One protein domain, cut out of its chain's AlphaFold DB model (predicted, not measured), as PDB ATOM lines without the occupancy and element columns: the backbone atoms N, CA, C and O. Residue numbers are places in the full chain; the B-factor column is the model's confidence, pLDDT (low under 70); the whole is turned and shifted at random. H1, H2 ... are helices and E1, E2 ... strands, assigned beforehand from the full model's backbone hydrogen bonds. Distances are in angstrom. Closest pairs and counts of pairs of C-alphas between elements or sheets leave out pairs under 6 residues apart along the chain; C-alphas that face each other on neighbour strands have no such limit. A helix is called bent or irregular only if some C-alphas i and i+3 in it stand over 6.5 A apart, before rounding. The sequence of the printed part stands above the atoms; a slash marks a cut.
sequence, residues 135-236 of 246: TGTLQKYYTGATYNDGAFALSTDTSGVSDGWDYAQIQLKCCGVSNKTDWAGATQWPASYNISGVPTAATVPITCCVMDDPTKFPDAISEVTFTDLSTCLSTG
ATOM      1  N   THR A 135      28.529  12.406  25.827       94.50
ATOM      2  CA  THR A 135      28.770  12.328  24.378       94.50
ATOM      3  C   THR A 135      27.905  11.244  23.746       94.50
ATOM      4  O   THR A 135      27.274  11.492  22.724       94.50
ATOM      5  N   GLY A 136      27.788  10.068  24.367       93.44
ATOM      6  CA  GLY A 136      26.926   8.998  23.857       93.44
ATOM      7  C   GLY A 136      25.441   9.378  23.829       93.44
ATOM      8  O   GLY A 136      24.735   9.053  22.875       93.44
ATOM      9  N   THR A 137      24.970  10.095  24.852       91.56
ATOM     10  CA  THR A 137      23.581  10.580  24.922       91.56
ATOM     11  C   THR A 137      23.330  11.659  23.868       91.56
ATOM     12  O   THR A 137      22.354  11.564  23.125       91.56
ATOM     13  N   LEU A 138      24.241  12.630  23.750       92.62
ATOM     14  CA  LEU A 138      24.209  13.685  22.738       92.62
ATOM     15  C   LEU A 138      24.143  13.080  21.333       92.62
ATOM     16  O   LEU A 138      23.228  13.374  20.572       92.62
ATOM     17  N   GLN A 139      25.058  12.167  21.005       92.75
ATOM     18  CA  GLN A 139      25.162  11.607  19.656       92.75
ATOM     19  C   GLN A 139      23.918  10.820  19.217       92.75
ATOM     20  O   GLN A 139      23.594  10.751  18.023       92.75
ATOM     21  N   LYS A 140      23.233  10.205  20.186       91.44
ATOM     22  CA  LYS A 140      22.114   9.297  19.943       91.44
ATOM     23  C   LYS A 140      20.745   9.967  20.010       91.44
ATOM     24  O   LYS A 140      19.853   9.525  19.292       91.44
ATOM     25  N   TYR A 141      20.561  10.955  20.879       90.19
ATOM     26  CA  TYR A 141      19.229  11.473  21.205       90.19
ATOM     27  C   TYR A 141      19.051  12.966  20.926       90.19
ATOM     28  O   TYR A 141      17.914  13.424  20.911       90.19
ATOM     29  N   TYR A 142      20.125  13.723  20.683       91.88
ATOM     30  CA  TYR A 142      19.999  15.149  20.395       91.88
ATOM     31  C   TYR A 142      19.402  15.387  19.001       91.88
ATOM     32  O   TYR A 142      20.000  15.013  17.989       91.88
ATOM     33  N   THR A 143      18.237  16.032  18.959       91.50
ATOM     34  CA  THR A 143      17.568  16.510  17.734       91.50
ATOM     35  C   THR A 143      17.691  18.022  17.574       91.50
ATOM     36  O   THR A 143      17.738  18.503  16.442       91.50
ATOM     37  N   GLY A 144      17.821  18.741  18.694       88.94
ATOM     38  CA  GLY A 144      18.153  20.162  18.778       88.94
ATOM     39  C   GLY A 144      17.032  21.137  18.429       88.94
ATOM     40  O   GLY A 144      16.040  20.786  17.788       88.94
ATOM     41  N   ALA A 145      17.214  22.387  18.854       89.56
ATOM     42  CA  ALA A 145      16.367  23.505  18.462       89.56
ATOM     43  C   ALA A 145      16.423  23.773  16.950       89.56
ATOM     44  O   ALA A 145      17.436  23.530  16.282       89.56
ATOM     45  N   THR A 146      15.333  24.328  16.423       90.00
ATOM     46  CA  THR A 146      15.167  24.698  15.015       90.00
ATOM     47  C   THR A 146      15.163  26.213  14.835       90.00
ATOM     48  O   THR A 146      14.803  26.970  15.735       90.00
ATOM     49  N   TYR A 147      15.573  26.654  13.647       89.12
ATOM     50  CA  TYR A 147      15.566  28.060  13.269       89.12
ATOM     51  C   TYR A 147      15.217  28.220  11.798       89.12
ATOM     52  O   TYR A 147      15.840  27.596  10.932       89.12
ATOM     53  N   ASN A 148      14.219  29.059  11.532       88.81
ATOM     54  CA  ASN A 148      13.774  29.390  10.186       88.81
ATOM     55  C   ASN A 148      13.552  30.899  10.076       88.81
ATOM     56  O   ASN A 148      12.541  31.404  10.556       88.81
ATOM     57  N   ASP A 149      14.493  31.607   9.447       84.94
ATOM     58  CA  ASP A 149      14.359  33.023   9.068       84.94
ATOM     59  C   ASP A 149      13.854  33.946  10.196       84.94
ATOM     60  O   ASP A 149      12.963  34.769   9.998       84.94
ATOM     61  N   GLY A 150      14.426  33.805  11.395       81.31
ATOM     62  CA  GLY A 150      14.053  34.598  12.575       81.31
ATOM     63  C   GLY A 150      13.129  33.881  13.555       81.31
ATOM     64  O   GLY A 150      13.003  34.331  14.687       81.31
ATOM     65  N   ALA A 151      12.530  32.753  13.171       87.25
ATOM     66  CA  ALA A 151      11.721  31.940  14.072       87.25
ATOM     67  C   ALA A 151      12.580  30.860  14.743       87.25
ATOM     68  O   ALA A 151      12.889  29.841  14.118       87.25
ATOM     69  N   PHE A 152      12.960  31.087  16.002       88.12
ATOM     70  CA  PHE A 152      13.585  30.093  16.875       88.12
ATOM     71  C   PHE A 152      12.512  29.248  17.574       88.12
ATOM     72  O   PHE A 152      11.515  29.778  18.063       88.12
ATOM     73  N   ALA A 153      12.710  27.932  17.621       86.50
ATOM     74  CA  ALA A 153      11.837  27.019  18.351       86.50
ATOM     75  C   ALA A 153      12.653  25.896  18.991       86.50
ATOM     76  O   ALA A 153      13.543  25.329  18.350       86.50
ATOM     77  N   LEU A 154      12.329  25.560  20.241       83.19
ATOM     78  CA  LEU A 154      12.970  24.469  20.968       83.19
ATOM     79  C   LEU A 154      12.656  23.111  20.317       83.19
ATOM     80  O   LEU A 154      11.704  22.967  19.543       83.19
ATOM     81  N   SER A 155      13.486  22.116  20.617       80.06
ATOM     82  CA  SER A 155      13.221  20.730  20.239       80.06
ATOM     83  C   SER A 155      11.886  20.246  20.817       80.06
ATOM     84  O   SER A 155      11.424  20.708  21.852       80.06
ATOM     85  N   THR A 156      11.263  19.282  20.144       70.38
ATOM     86  CA  THR A 156      10.053  18.590  20.630       70.38
ATOM     87  C   THR A 156      10.342  17.129  20.981       70.38
ATOM     88  O   THR A 156       9.444  16.285  20.972       70.38
ATOM     89  N   ASP A 157      11.606  16.788  21.259       73.06
ATOM     90  CA  ASP A 157      11.961  15.417  21.607       73.06
ATOM     91  C   ASP A 157      11.423  15.019  22.981       73.06
ATOM     92  O   ASP A 157      11.595  15.692  23.992       73.06
ATOM     93  N   THR A 158      10.832  13.831  23.047       66.56
ATOM     94  CA  THR A 158      10.259  13.298  24.288       66.56
ATOM     95  C   THR A 158      11.315  12.919  25.330       66.56
ATOM     96  O   THR A 158      10.971  12.594  26.471       66.56
ATOM     97  N   SER A 159      12.595  12.890  24.941       70.50
ATOM     98  CA  SER A 159      13.689  12.465  25.812       70.50
ATOM     99  C   SER A 159      14.182  13.572  26.745       70.50
ATOM    100  O   SER A 159      14.812  13.252  27.752       70.50
ATOM    101  N   GLY A 160      13.871  14.841  26.449       77.94
ATOM    102  CA  GLY A 160      14.367  16.009  27.188       77.94
ATOM    103  C   GLY A 160      15.874  16.229  27.039       77.94
ATOM    104  O   GLY A 160      16.449  17.088  27.709       77.94
ATOM    105  N   VAL A 161      16.538  15.440  26.187       86.25
ATOM    106  CA  VAL A 161      17.982  15.533  25.972       86.25
ATOM    107  C   VAL A 161      18.300  16.824  25.239       86.25
ATOM    108  O   VAL A 161      19.254  17.498  25.624       86.25
ATOM    109  N   SER A 162      17.518  17.189  24.219       89.25
ATOM    110  CA  SER A 162      17.785  18.431  23.490       89.25
ATOM    111  C   SER A 162      17.508  19.650  24.354       89.25
ATOM    112  O   SER A 162      18.376  20.507  24.420       89.25
ATOM    113  N   ASP A 163      16.399  19.683  25.098       84.88
ATOM    114  CA  ASP A 163      16.072  20.802  25.996       84.88
ATOM    115  C   ASP A 163      17.167  21.034  27.042       84.88
ATOM    116  O   ASP A 163      17.607  22.164  27.259       84.88
ATOM    117  N   GLY A 164      17.662  19.955  27.660       85.56
ATOM    118  CA  GLY A 164      18.755  20.035  28.626       85.56
ATOM    119  C   GLY A 164      20.051  20.554  28.002       85.56
ATOM    120  O   GLY A 164      20.732  21.386  28.603       85.56
ATOM    121  N   TRP A 165      20.387  20.096  26.794       89.56
ATOM    122  CA  TRP A 165      21.565  20.567  26.062       89.56
ATOM    123  C   TRP A 165      21.430  22.012  25.597       89.56
ATOM    124  O   TRP A 165      22.385  22.769  25.736       89.56
ATOM    125  N   ASP A 166      20.272  22.397  25.074       87.94
ATOM    126  CA  ASP A 166      19.977  23.743  24.593       87.94
ATOM    127  C   ASP A 166      20.029  24.738  25.760       87.94
ATOM    128  O   ASP A 166      20.744  25.739  25.686       87.94
ATOM    129  N   TYR A 167      19.396  24.411  26.891       86.00
ATOM    130  CA  TYR A 167      19.481  25.205  28.117       86.00
ATOM    131  C   TYR A 167      20.922  25.321  28.631       86.00
ATOM    132  O   TYR A 167      21.384  26.419  28.948       86.00
ATOM    133  N   ALA A 168      21.658  24.206  28.698       88.06
ATOM    134  CA  ALA A 168      23.040  24.206  29.169       88.06
ATOM    135  C   ALA A 168      23.952  25.059  28.278       88.06
ATOM    136  O   ALA A 168      24.744  25.837  28.804       88.06
ATOM    137  N   GLN A 169      23.824  24.961  26.954       88.25
ATOM    138  CA  GLN A 169      24.631  25.743  26.013       88.25
ATOM    139  C   GLN A 169      24.411  27.246  26.197       88.25
ATOM    140  O   GLN A 169      25.379  27.999  26.289       88.25
ATOM    141  N   ILE A 170      23.155  27.669  26.355       83.88
ATOM    142  CA  ILE A 170      22.792  29.080  26.530       83.88
ATOM    143  C   ILE A 170      23.269  29.612  27.885       83.88
ATOM    144  O   ILE A 170      23.900  30.668  27.961       83.88
ATOM    145  N   GLN A 171      22.988  28.882  28.967       83.56
ATOM    146  CA  GLN A 171      23.244  29.356  30.330       83.56
ATOM    147  C   GLN A 171      24.713  29.227  30.736       83.56
ATOM    148  O   GLN A 171      25.254  30.105  31.410       83.56
ATOM    149  N   LEU A 172      25.371  28.141  30.327       86.06
ATOM    150  CA  LEU A 172      26.774  27.875  30.653       86.06
ATOM    151  C   LEU A 172      27.735  28.407  29.587       86.06
ATOM    152  O   LEU A 172      28.943  28.387  29.822       86.06
ATOM    153  N   LYS A 173      27.219  28.893  28.448       84.38
ATOM    154  CA  LYS A 173      28.009  29.422  27.323       84.38
ATOM    155  C   LYS A 173      29.060  28.419  26.852       84.38
ATOM    156  O   LYS A 173      30.235  28.742  26.682       84.38
ATOM    157  N   CYS A 174      28.637  27.168  26.712       87.31
ATOM    158  CA  CYS A 174      29.469  26.067  26.251       87.31
ATOM    159  C   CYS A 174      28.903  25.474  24.958       87.31
ATOM    160  O   CYS A 174      27.742  25.682  24.622       87.31
ATOM    161  N   CYS A 175      29.728  24.727  24.221       89.88
ATOM    162  CA  CYS A 175      29.298  24.075  22.990       89.88
ATOM    163  C   CYS A 175      29.928  22.685  22.856       89.88
ATOM    164  O   CYS A 175      31.098  22.555  22.488       89.88
ATOM    165  N   GLY A 176      29.130  21.657  23.145       89.94
ATOM    166  CA  GLY A 176      29.566  20.261  23.205       89.94
ATOM    167  C   GLY A 176      29.978  19.816  24.612       89.94
ATOM    168  O   GLY A 176      29.914  20.582  25.573       89.94
ATOM    169  N   VAL A 177      30.383  18.552  24.731       91.81
ATOM    170  CA  VAL A 177      30.803  17.929  25.998       91.81
ATOM    171  C   VAL A 177      32.244  18.308  26.310       91.81
ATOM    172  O   VAL A 177      32.563  18.760  27.406       91.81
ATOM    173  N   SER A 178      33.115  18.114  25.327       88.44
ATOM    174  CA  SER A 178      34.521  18.482  25.363       88.44
ATOM    175  C   SER A 178      34.774  19.681  24.466       88.44
ATOM    176  O   SER A 178      35.508  20.588  24.854       88.44
ATOM    177  N   ASN A 179      34.200  19.690  23.259       88.00
ATOM    178  CA  ASN A 179      34.307  20.812  22.331       88.00
ATOM    179  C   ASN A 179      33.273  20.711  21.189       88.00
ATOM    180  O   ASN A 179      32.571  19.716  21.023       88.00
ATOM    181  N   LYS A 180      33.251  21.730  20.324       87.06
ATOM    182  CA  LYS A 180      32.331  21.835  19.182       87.06
ATOM    183  C   LYS A 180      32.362  20.676  18.179       87.06
ATOM    184  O   LYS A 180      31.410  20.512  17.428       87.06
ATOM    185  N   THR A 181      33.429  19.879  18.116       89.50
ATOM    186  CA  THR A 181      33.501  18.736  17.193       89.50
ATOM    187  C   THR A 181      32.612  17.577  17.623       89.50
ATOM    188  O   THR A 181      32.326  16.711  16.800       89.50
ATOM    189  N   ASP A 182      32.143  17.560  18.874       90.56
ATOM    190  CA  ASP A 182      31.282  16.491  19.397       90.56
ATOM    191  C   ASP A 182      29.976  16.353  18.597       90.56
ATOM    192  O   ASP A 182      29.450  15.248  18.435       90.56
ATOM    193  N   TRP A 183      29.505  17.461  18.015       91.88
ATOM    194  CA  TRP A 183      28.309  17.527  17.175       91.88
ATOM    195  C   TRP A 183      28.438  16.778  15.851       91.88
ATOM    196  O   TRP A 183      27.431  16.340  15.304       91.88
ATOM    197  N   ALA A 184      29.658  16.534  15.362       91.50
ATOM    198  CA  ALA A 184      29.867  15.744  14.149       91.50
ATOM    199  C   ALA A 184      29.385  14.287  14.298       91.50
ATOM    200  O   ALA A 184      29.121  13.620  13.300       91.50
ATOM    201  N   GLY A 185      29.273  13.784  15.533       90.31
ATOM    202  CA  GLY A 185      28.727  12.458  15.826       90.31
ATOM    203  C   GLY A 185      27.217  12.433  16.079       90.31
ATOM    204  O   GLY A 185      26.675  11.355  16.319       90.31
ATOM    205  N   ALA A 186      26.533  13.582  16.079       92.69
ATOM    206  CA  ALA A 186      25.101  13.662  16.356       92.69
ATOM    207  C   ALA A 186      24.283  13.172  15.160       92.69
ATOM    208  O   ALA A 186      24.132  13.857  14.157       92.69
ATOM    209  N   THR A 187      23.749  11.956  15.270       91.12
ATOM    210  CA  THR A 187      23.084  11.276  14.142       91.12
ATOM    211  C   THR A 187      21.636  11.702  13.922       91.12
ATOM    212  O   THR A 187      21.119  11.531  12.821       91.12
ATOM    213  N   GLN A 188      20.970  12.206  14.963       90.75
ATOM    214  CA  GLN A 188      19.566  12.630  14.907       90.75
ATOM    215  C   GLN A 188      19.410  14.135  14.657       90.75
ATOM    216  O   GLN A 188      18.312  14.594  14.348       90.75
ATOM    217  N   TRP A 189      20.495  14.902  14.771       92.88
ATOM    218  CA  TRP A 189      20.486  16.341  14.552       92.88
ATOM    219  C   TRP A 189      20.629  16.649  13.054       92.88
ATOM    220  O   TRP A 189      21.581  16.180  12.429       92.88
ATOM    221  N   PRO A 190      19.719  17.438  12.452       90.00
ATOM    222  CA  PRO A 190      19.715  17.688  11.009       90.00
ATOM    223  C   PRO A 190      20.895  18.531  10.507       90.00
ATOM    224  O   PRO A 190      21.107  18.589   9.298       90.00
ATOM    225  N   ALA A 191      21.650  19.185  11.399       92.44
ATOM    226  CA  ALA A 191      22.848  19.963  11.066       92.44
ATOM    227  C   ALA A 191      22.640  21.017   9.954       92.44
ATOM    228  O   ALA A 191      23.536  21.305   9.157       92.44
ATOM    229  N   SER A 192      21.443  21.608   9.877       92.00
ATOM    230  CA  SER A 192      21.114  22.642   8.892       92.00
ATOM    231  C   SER A 192      19.992  23.554   9.373       92.00
ATOM    232  O   SER A 192      19.037  23.071   9.985       92.00
ATOM    233  N   TYR A 193      20.073  24.838   9.022       91.94
ATOM    234  CA  TYR A 193      19.082  25.867   9.359       91.94
ATOM    235  C   TYR A 193      18.734  26.719   8.136       91.94
ATOM    236  O   TYR A 193      19.564  26.875   7.240       91.94
ATOM    237  N   ASN A 194      17.531  27.299   8.096       90.81
ATOM    238  CA  ASN A 194      17.162  28.259   7.052       90.81
ATOM    239  C   ASN A 194      17.467  29.682   7.523       90.81
ATOM    240  O   ASN A 194      16.949  30.120   8.555       90.81
ATOM    241  N   ILE A 195      18.327  30.375   6.775       88.44
ATOM    242  CA  ILE A 195      18.756  31.745   7.070       88.44
ATOM    243  C   ILE A 195      18.538  32.604   5.831       88.44
ATOM    244  O   ILE A 195      19.167  32.387   4.794       88.44
ATOM    245  N   SER A 196      17.657  33.593   5.942       87.44
ATOM    246  CA  SER A 196      17.232  34.451   4.834       87.44
ATOM    247  C   SER A 196      16.759  33.654   3.608       87.44
ATOM    248  O   SER A 196      17.083  34.000   2.469       87.44
ATOM    249  N   GLY A 197      16.037  32.555   3.832       85.81
ATOM    250  CA  GLY A 197      15.545  31.653   2.790       85.81
ATOM    251  C   GLY A 197      16.610  30.730   2.187       85.81
ATOM    252  O   GLY A 197      16.340  30.065   1.186       85.81
ATOM    253  N   VAL A 198      17.818  30.681   2.765       87.50
ATOM    254  CA  VAL A 198      18.927  29.841   2.293       87.50
ATOM    255  C   VAL A 198      19.215  28.719   3.294       87.50
ATOM    256  O   VAL A 198      19.550  29.007   4.450       87.50
ATOM    257  N   PRO A 199      19.165  27.441   2.864       89.69
ATOM    258  CA  PRO A 199      19.633  26.324   3.674       89.69
ATOM    259  C   PRO A 199      21.129  26.472   3.952       89.69
ATOM    260  O   PRO A 199      21.962  26.408   3.046       89.69
ATOM    261  N   THR A 200      21.469  26.677   5.216       89.62
ATOM    262  CA  THR A 200      22.836  26.862   5.697       89.62
ATOM    263  C   THR A 200      23.236  25.633   6.499       89.62
ATOM    264  O   THR A 200      22.593  25.295   7.493       89.62
ATOM    265  N   ALA A 201      24.291  24.948   6.056       92.00
ATOM    266  CA  ALA A 201      24.870  23.837   6.802       92.00
ATOM    267  C   ALA A 201      25.469  24.344   8.122       92.00
ATOM    268  O   ALA A 201      26.125  25.389   8.151       92.00
ATOM    269  N   ALA A 202      25.249  23.594   9.194       92.38
ATOM    270  CA  ALA A 202      25.686  23.940  10.534       92.38
ATOM    271  C   ALA A 202      26.650  22.885  11.078       92.38
ATOM    272  O   ALA A 202      26.387  21.688  11.026       92.38
ATOM    273  N   THR A 203      27.767  23.348  11.628       91.88
ATOM    274  CA  THR A 203      28.761  22.515  12.318       91.88
ATOM    275  C   THR A 203      28.439  22.385  13.809       91.88
ATOM    276  O   THR A 203      28.881  21.441  14.457       91.88
ATOM    277  N   VAL A 204      27.662  23.326  14.354       92.19
ATOM    278  CA  VAL A 204      27.189  23.349  15.745       92.19
ATOM    279  C   VAL A 204      25.693  23.685  15.806       92.19
ATOM    280  O   VAL A 204      25.197  24.348  14.887       92.19
ATOM    281  N   PRO A 205      24.966  23.271  16.856       92.50
ATOM    282  CA  PRO A 205      23.596  23.702  17.079       92.50
ATOM    283  C   PRO A 205      23.481  25.214  17.217       92.50
ATOM    284  O   PRO A 205      24.404  25.882  17.683       92.50
ATOM    285  N   ILE A 206      22.320  25.756  16.854       90.88
ATOM    286  CA  ILE A 206      22.085  27.199  16.942       90.88
ATOM    287  C   ILE A 206      22.184  27.734  18.380       90.88
ATOM    288  O   ILE A 206      22.584  28.873  18.587       90.88
ATOM    289  N   THR A 207      21.896  26.904  19.378       89.56
ATOM    290  CA  THR A 207      21.991  27.235  20.806       89.56
ATOM    291  C   THR A 207      23.432  27.383  21.305       89.56
ATOM    292  O   THR A 207      23.641  27.987  22.354       89.56
ATOM    293  N   CYS A 208      24.431  26.959  20.520       90.94
ATOM    294  CA  CYS A 208      25.834  27.324  20.735       90.94
ATOM    295  C   CYS A 208      26.164  28.764  20.304       90.94
ATOM    296  O   CYS A 208      27.256  29.249  20.606       90.94
ATOM    297  N   CYS A 209      25.294  29.427  19.537       89.38
ATOM    298  CA  CYS A 209      25.542  30.773  19.037       89.38
ATOM    299  C   CYS A 209      25.122  31.841  20.044       89.38
ATOM    300  O   CYS A 209      24.170  31.678  20.806       89.38
ATOM    301  N   VAL A 210      25.833  32.969  20.017       85.00
ATOM    302  CA  VAL A 210      25.580  34.092  20.923       85.00
ATOM    303  C   VAL A 210      24.216  34.703  20.621       85.00
ATOM    304  O   VAL A 210      23.967  35.175  19.512       85.00
ATOM    305  N   MET A 211      23.345  34.699  21.628       86.38
ATOM    306  CA  MET A 211      22.074  35.419  21.599       86.38
ATOM    307  C   MET A 211      22.308  36.910  21.822       86.38
ATOM    308  O   MET A 211      23.093  37.287  22.696       86.38
ATOM    309  N   ASP A 212      21.586  37.752  21.083       86.25
ATOM    310  CA  ASP A 212      21.653  39.208  21.259       86.25
ATOM    311  C   ASP A 212      21.114  39.627  22.637       86.25
ATOM    312  O   ASP A 212      21.634  40.547  23.267       86.25
ATOM    313  N   ASP A 213      20.088  38.919  23.117       84.44
ATOM    314  CA  ASP A 213      19.513  39.101  24.446       84.44
ATOM    315  C   ASP A 213      19.180  37.740  25.088       84.44
ATOM    316  O   ASP A 213      18.151  37.138  24.769       84.44
ATOM    317  N   PRO A 214      20.027  37.232  26.004       77.88
ATOM    318  CA  PRO A 214      19.798  35.948  26.658       77.88
ATOM    319  C   PRO A 214      18.651  35.984  27.676       77.88
ATOM    320  O   PRO A 214      18.203  34.924  28.103       77.88
ATOM    321  N   THR A 215      18.159  37.165  28.081       81.75
ATOM    322  CA  THR A 215      17.040  37.265  29.041       81.75
ATOM    323  C   THR A 215      15.702  36.857  28.435       81.75
ATOM    324  O   THR A 215      14.759  36.574  29.164       81.75
ATOM    325  N   LYS A 216      15.638  36.775  27.103       80.88
ATOM    326  CA  LYS A 216      14.466  36.321  26.352       80.88
ATOM    327  C   LYS A 216      14.300  34.805  26.342       80.88
ATOM    328  O   LYS A 216      13.287  34.314  25.864       80.88
ATOM    329  N   PHE A 217      15.279  34.052  26.833       79.12
ATOM    330  CA  PHE A 217      15.191  32.604  26.934       79.12
ATOM    331  C   PHE A 217      15.017  32.178  28.403       79.12
ATOM    332  O   PHE A 217      15.801  32.622  29.246       79.12
ATOM    333  N   PRO A 218      14.071  31.275  28.725       72.56
ATOM    334  CA  PRO A 218      13.166  30.569  27.811       72.56
ATOM    335  C   PRO A 218      11.846  31.307  27.509       72.56
ATOM    336  O   PRO A 218      11.165  30.929  26.572       72.56
ATOM    337  N   ASP A 219      11.507  32.379  28.227       76.19
ATOM    338  CA  ASP A 219      10.123  32.891  28.284       76.19
ATOM    339  C   ASP A 219       9.628  33.636  27.018       76.19
ATOM    340  O   ASP A 219       8.437  33.883  26.846       76.19
ATOM    341  N   ALA A 220      10.531  34.045  26.122       81.81
ATOM    342  CA  ALA A 220      10.235  34.809  24.905       81.81
ATOM    343  C   ALA A 220      10.986  34.248  23.680       81.81
ATOM    344  O   ALA A 220      11.601  34.990  22.907       81.81
ATOM    345  N   ILE A 221      10.916  32.924  23.476       81.25
ATOM    346  CA  ILE A 221      11.602  32.206  22.379       81.25
ATOM    347  C   ILE A 221      11.359  32.785  20.977       81.25
ATOM    348  O   ILE A 221      12.239  32.706  20.123       81.25
ATOM    349  N   SER A 222      10.194  33.385  20.728       80.75
ATOM    350  CA  SER A 222       9.829  33.963  19.427       80.75
ATOM    351  C   SER A 222      10.579  35.258  19.097       80.75
ATOM    352  O   SER A 222      10.598  35.673  17.940       80.75
ATOM    353  N   GLU A 223      11.210  35.885  20.090       83.62
ATOM    354  CA  GLU A 223      11.989  37.114  19.942       83.62
ATOM    355  C   GLU A 223      13.506  36.886  20.002       83.62
ATOM    356  O   GLU A 223      14.278  37.852  20.015       83.62
ATOM    357  N   VAL A 224      13.943  35.628  20.085       85.44
ATOM    358  CA  VAL A 224      15.359  35.274  20.180       85.44
ATOM    359  C   VAL A 224      16.051  35.530  18.843       85.44
ATOM    360  O   VAL A 224      15.709  34.956  17.808       85.44
ATOM    361  N   THR A 225      17.078  36.374  18.885       87.19
ATOM    362  CA  THR A 225      17.964  36.667  17.757       87.19
ATOM    363  C   THR A 225      19.415  36.387  18.131       87.19
ATOM    364  O   THR A 225      19.768  36.306  19.310       87.19
ATOM    365  N   PHE A 226      20.253  36.194  17.114       87.19
ATOM    366  CA  PHE A 226      21.636  35.760  17.273       87.19
ATOM    367  C   PHE A 226      22.594  36.709  16.559       87.19
ATOM    368  O   PHE A 226      22.358  37.097  15.409       87.19
ATOM    369  N   THR A 227      23.724  36.990  17.200       85.25
ATOM    370  CA  THR A 227      24.808  37.782  16.619       85.25
ATOM    371  C   THR A 227      25.611  36.932  15.628       85.25
ATOM    372  O   THR A 227      26.013  35.814  15.947       85.25
ATOM    373  N   ASP A 228      25.873  37.454  14.423       85.25
ATOM    374  CA  ASP A 228      26.738  36.829  13.402       85.25
ATOM    375  C   ASP A 228      26.433  35.339  13.117       85.25
ATOM    376  O   ASP A 228      27.330  34.512  12.910       85.25
ATOM    377  N   LEU A 229      25.140  34.998  13.073       87.44
ATOM    378  CA  LEU A 229      24.630  33.623  13.040       87.44
ATOM    379  C   LEU A 229      25.268  32.728  11.958       87.44
ATOM    380  O   LEU A 229      25.668  31.603  12.242       87.44
ATOM    381  N   SER A 230      25.408  33.209  10.721       85.38
ATOM    382  CA  SER A 230      25.980  32.416   9.618       85.38
ATOM    383  C   SER A 230      27.463  32.071   9.833       85.38
ATOM    384  O   SER A 230      27.914  30.965   9.512       85.38
ATOM    385  N   THR A 231      28.227  32.993  10.423       87.19
ATOM    386  CA  THR A 231      29.630  32.773  10.791       87.19
ATOM    387  C   THR A 231      29.726  31.793  11.954       87.19
ATOM    388  O   THR A 231      30.548  30.873  11.906       87.19
ATOM    389  N   CYS A 232      28.865  31.939  12.964       89.12
ATOM    390  CA  CYS A 232      28.815  31.025  14.102       89.12
ATOM    391  C   CYS A 232      28.526  29.584  13.656       89.12
ATOM    392  O   CYS A 232      29.298  28.680  13.967       89.12
ATOM    393  N   LEU A 233      27.477  29.366  12.859       90.50
ATOM    394  CA  LEU A 233      27.070  28.021  12.439       90.50
ATOM    395  C   LEU A 233      28.136  27.309  11.597       90.50
ATOM    396  O   LEU A 233      28.308  26.100  11.721       90.50
ATOM    397  N   SER A 234      28.878  28.044  10.765       84.94
ATOM    398  CA  SER A 234      29.913  27.461   9.902       84.94
ATOM    399  C   SER A 234      31.220  27.179  10.644       84.94
ATOM    400  O   SER A 234      31.802  26.102  10.494       84.94
ATOM    401  N   THR A 235      31.686  28.122  11.462       79.88
ATOM    402  CA  THR A 235      32.988  28.017  12.140       79.88
ATOM    403  C   THR A 235      32.899  27.347  13.508       79.88
ATOM    404  O   THR A 235      33.918  26.889  14.034       79.88
ATOM    405  N   GLY A 236      31.712  27.330  14.118       67.81
ATOM    406  CA  GLY A 236      31.523  27.057  15.540       67.81
ATOM    407  C   GLY A 236      32.400  27.947  16.427       67.81
ATOM    408  O   GLY A 236      32.787  27.522  17.513       67.81
TER     409      GLY A 236
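AT A GLANCE: This is residues 135 to 236 of the 246 residues of the protein "Tetraspanin" of Capitella teleta (UniProt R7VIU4). Two short strand hairpins, E1 with E2 and E3 with E4, lie next to each other with E1 beside E3, and helix H4 packs on the E3 and E4 hairpin. Helices H1, H2 and H3 form a second group, H1 meeting both of the others, while the long stretch of residues 202 to 228 passes through the middle near Ile 206. The printed part has 102 residues with four named helices and four named strands, in the order H1 E1 E2 H2 H3 E3 E4 H4; both two-strand sheets are antiparallel. The class is mixed, helices and strands, with under half of the residues in named elements. The whole is compact, with a radius of gyration of the C-alphas of 12.3 A, and its rounded outline spans 31 by 27 by 22 A.

HOW THE PARTS SIT: E3, residues 192 to 195, and E4, residues 198 to 201, are a hairpin of antiparallel neighbours at 147 degrees, with N 200 and O 193 at 2.8 A, within hydrogen-bond range. The closest C-alphas of E4 and H4, residues 229 to 235, are those of Ala 201 and Ser 234, 6.9 A apart. The closest C-alphas of E3 and E1, residues 146 to 148, are those of Asn 194 and Asn 148, 4.8 A apart. E1 forms an antiparallel hairpin with E2, residues 151 to 153, at 168 degrees, with N 146 and O 153 at 2.8 A, within hydrogen-bond range. E2 and E3 are apart. H1, residues 135 to 141, and H3, residues 180 to 185, touch at a steep tilt of 52 degrees, the same way; their closest C-alphas are those of Gln 139 and Gly 185, 5.3 A. H2, residues 161 to 172, touches H1 with residues 161 to 162 alone, at a steep tilt of 50 degrees, opposite ways; the closest C-alphas, of Tyr 141 and Val 161, are 6.4 A apart. H2 and H3 are apart, and H4 touches no helix. In H1, H2 and H4 every O i to N i+4 pair is within hydrogen-bond range; in H3 0 of 2 are, beside 2 of 3 O i to N i+3 pairs.

IN THESE COORDINATES: H2 is the longest helix, 15.9 A from C-alpha 161 at (17.982, 15.533, 25.972) to C-alpha 172. H1 begins at C-alpha 135, (28.770, 12.328, 24.378), and measures 10.1 A, as does H4, which ends at C-alpha 235, (32.988, 28.017, 12.140). H3 measures 10.6 A and is neither bent nor irregular, but only just: C-alphas 180 and 183 are 6.2 A apart. E3 and E4 measure 9.6 A each, E1 6.9 A and E2 6.5 A.

THE WHOLE: The two C-alphas farthest apart, of Gly 136 and Ser 196, are 33.2 A apart. The printed part has no cut. The link from E4 to H4, 27 residues, is long. The mean pLDDT of the printed part is 86.7, and residues 158 and 236 are under 70.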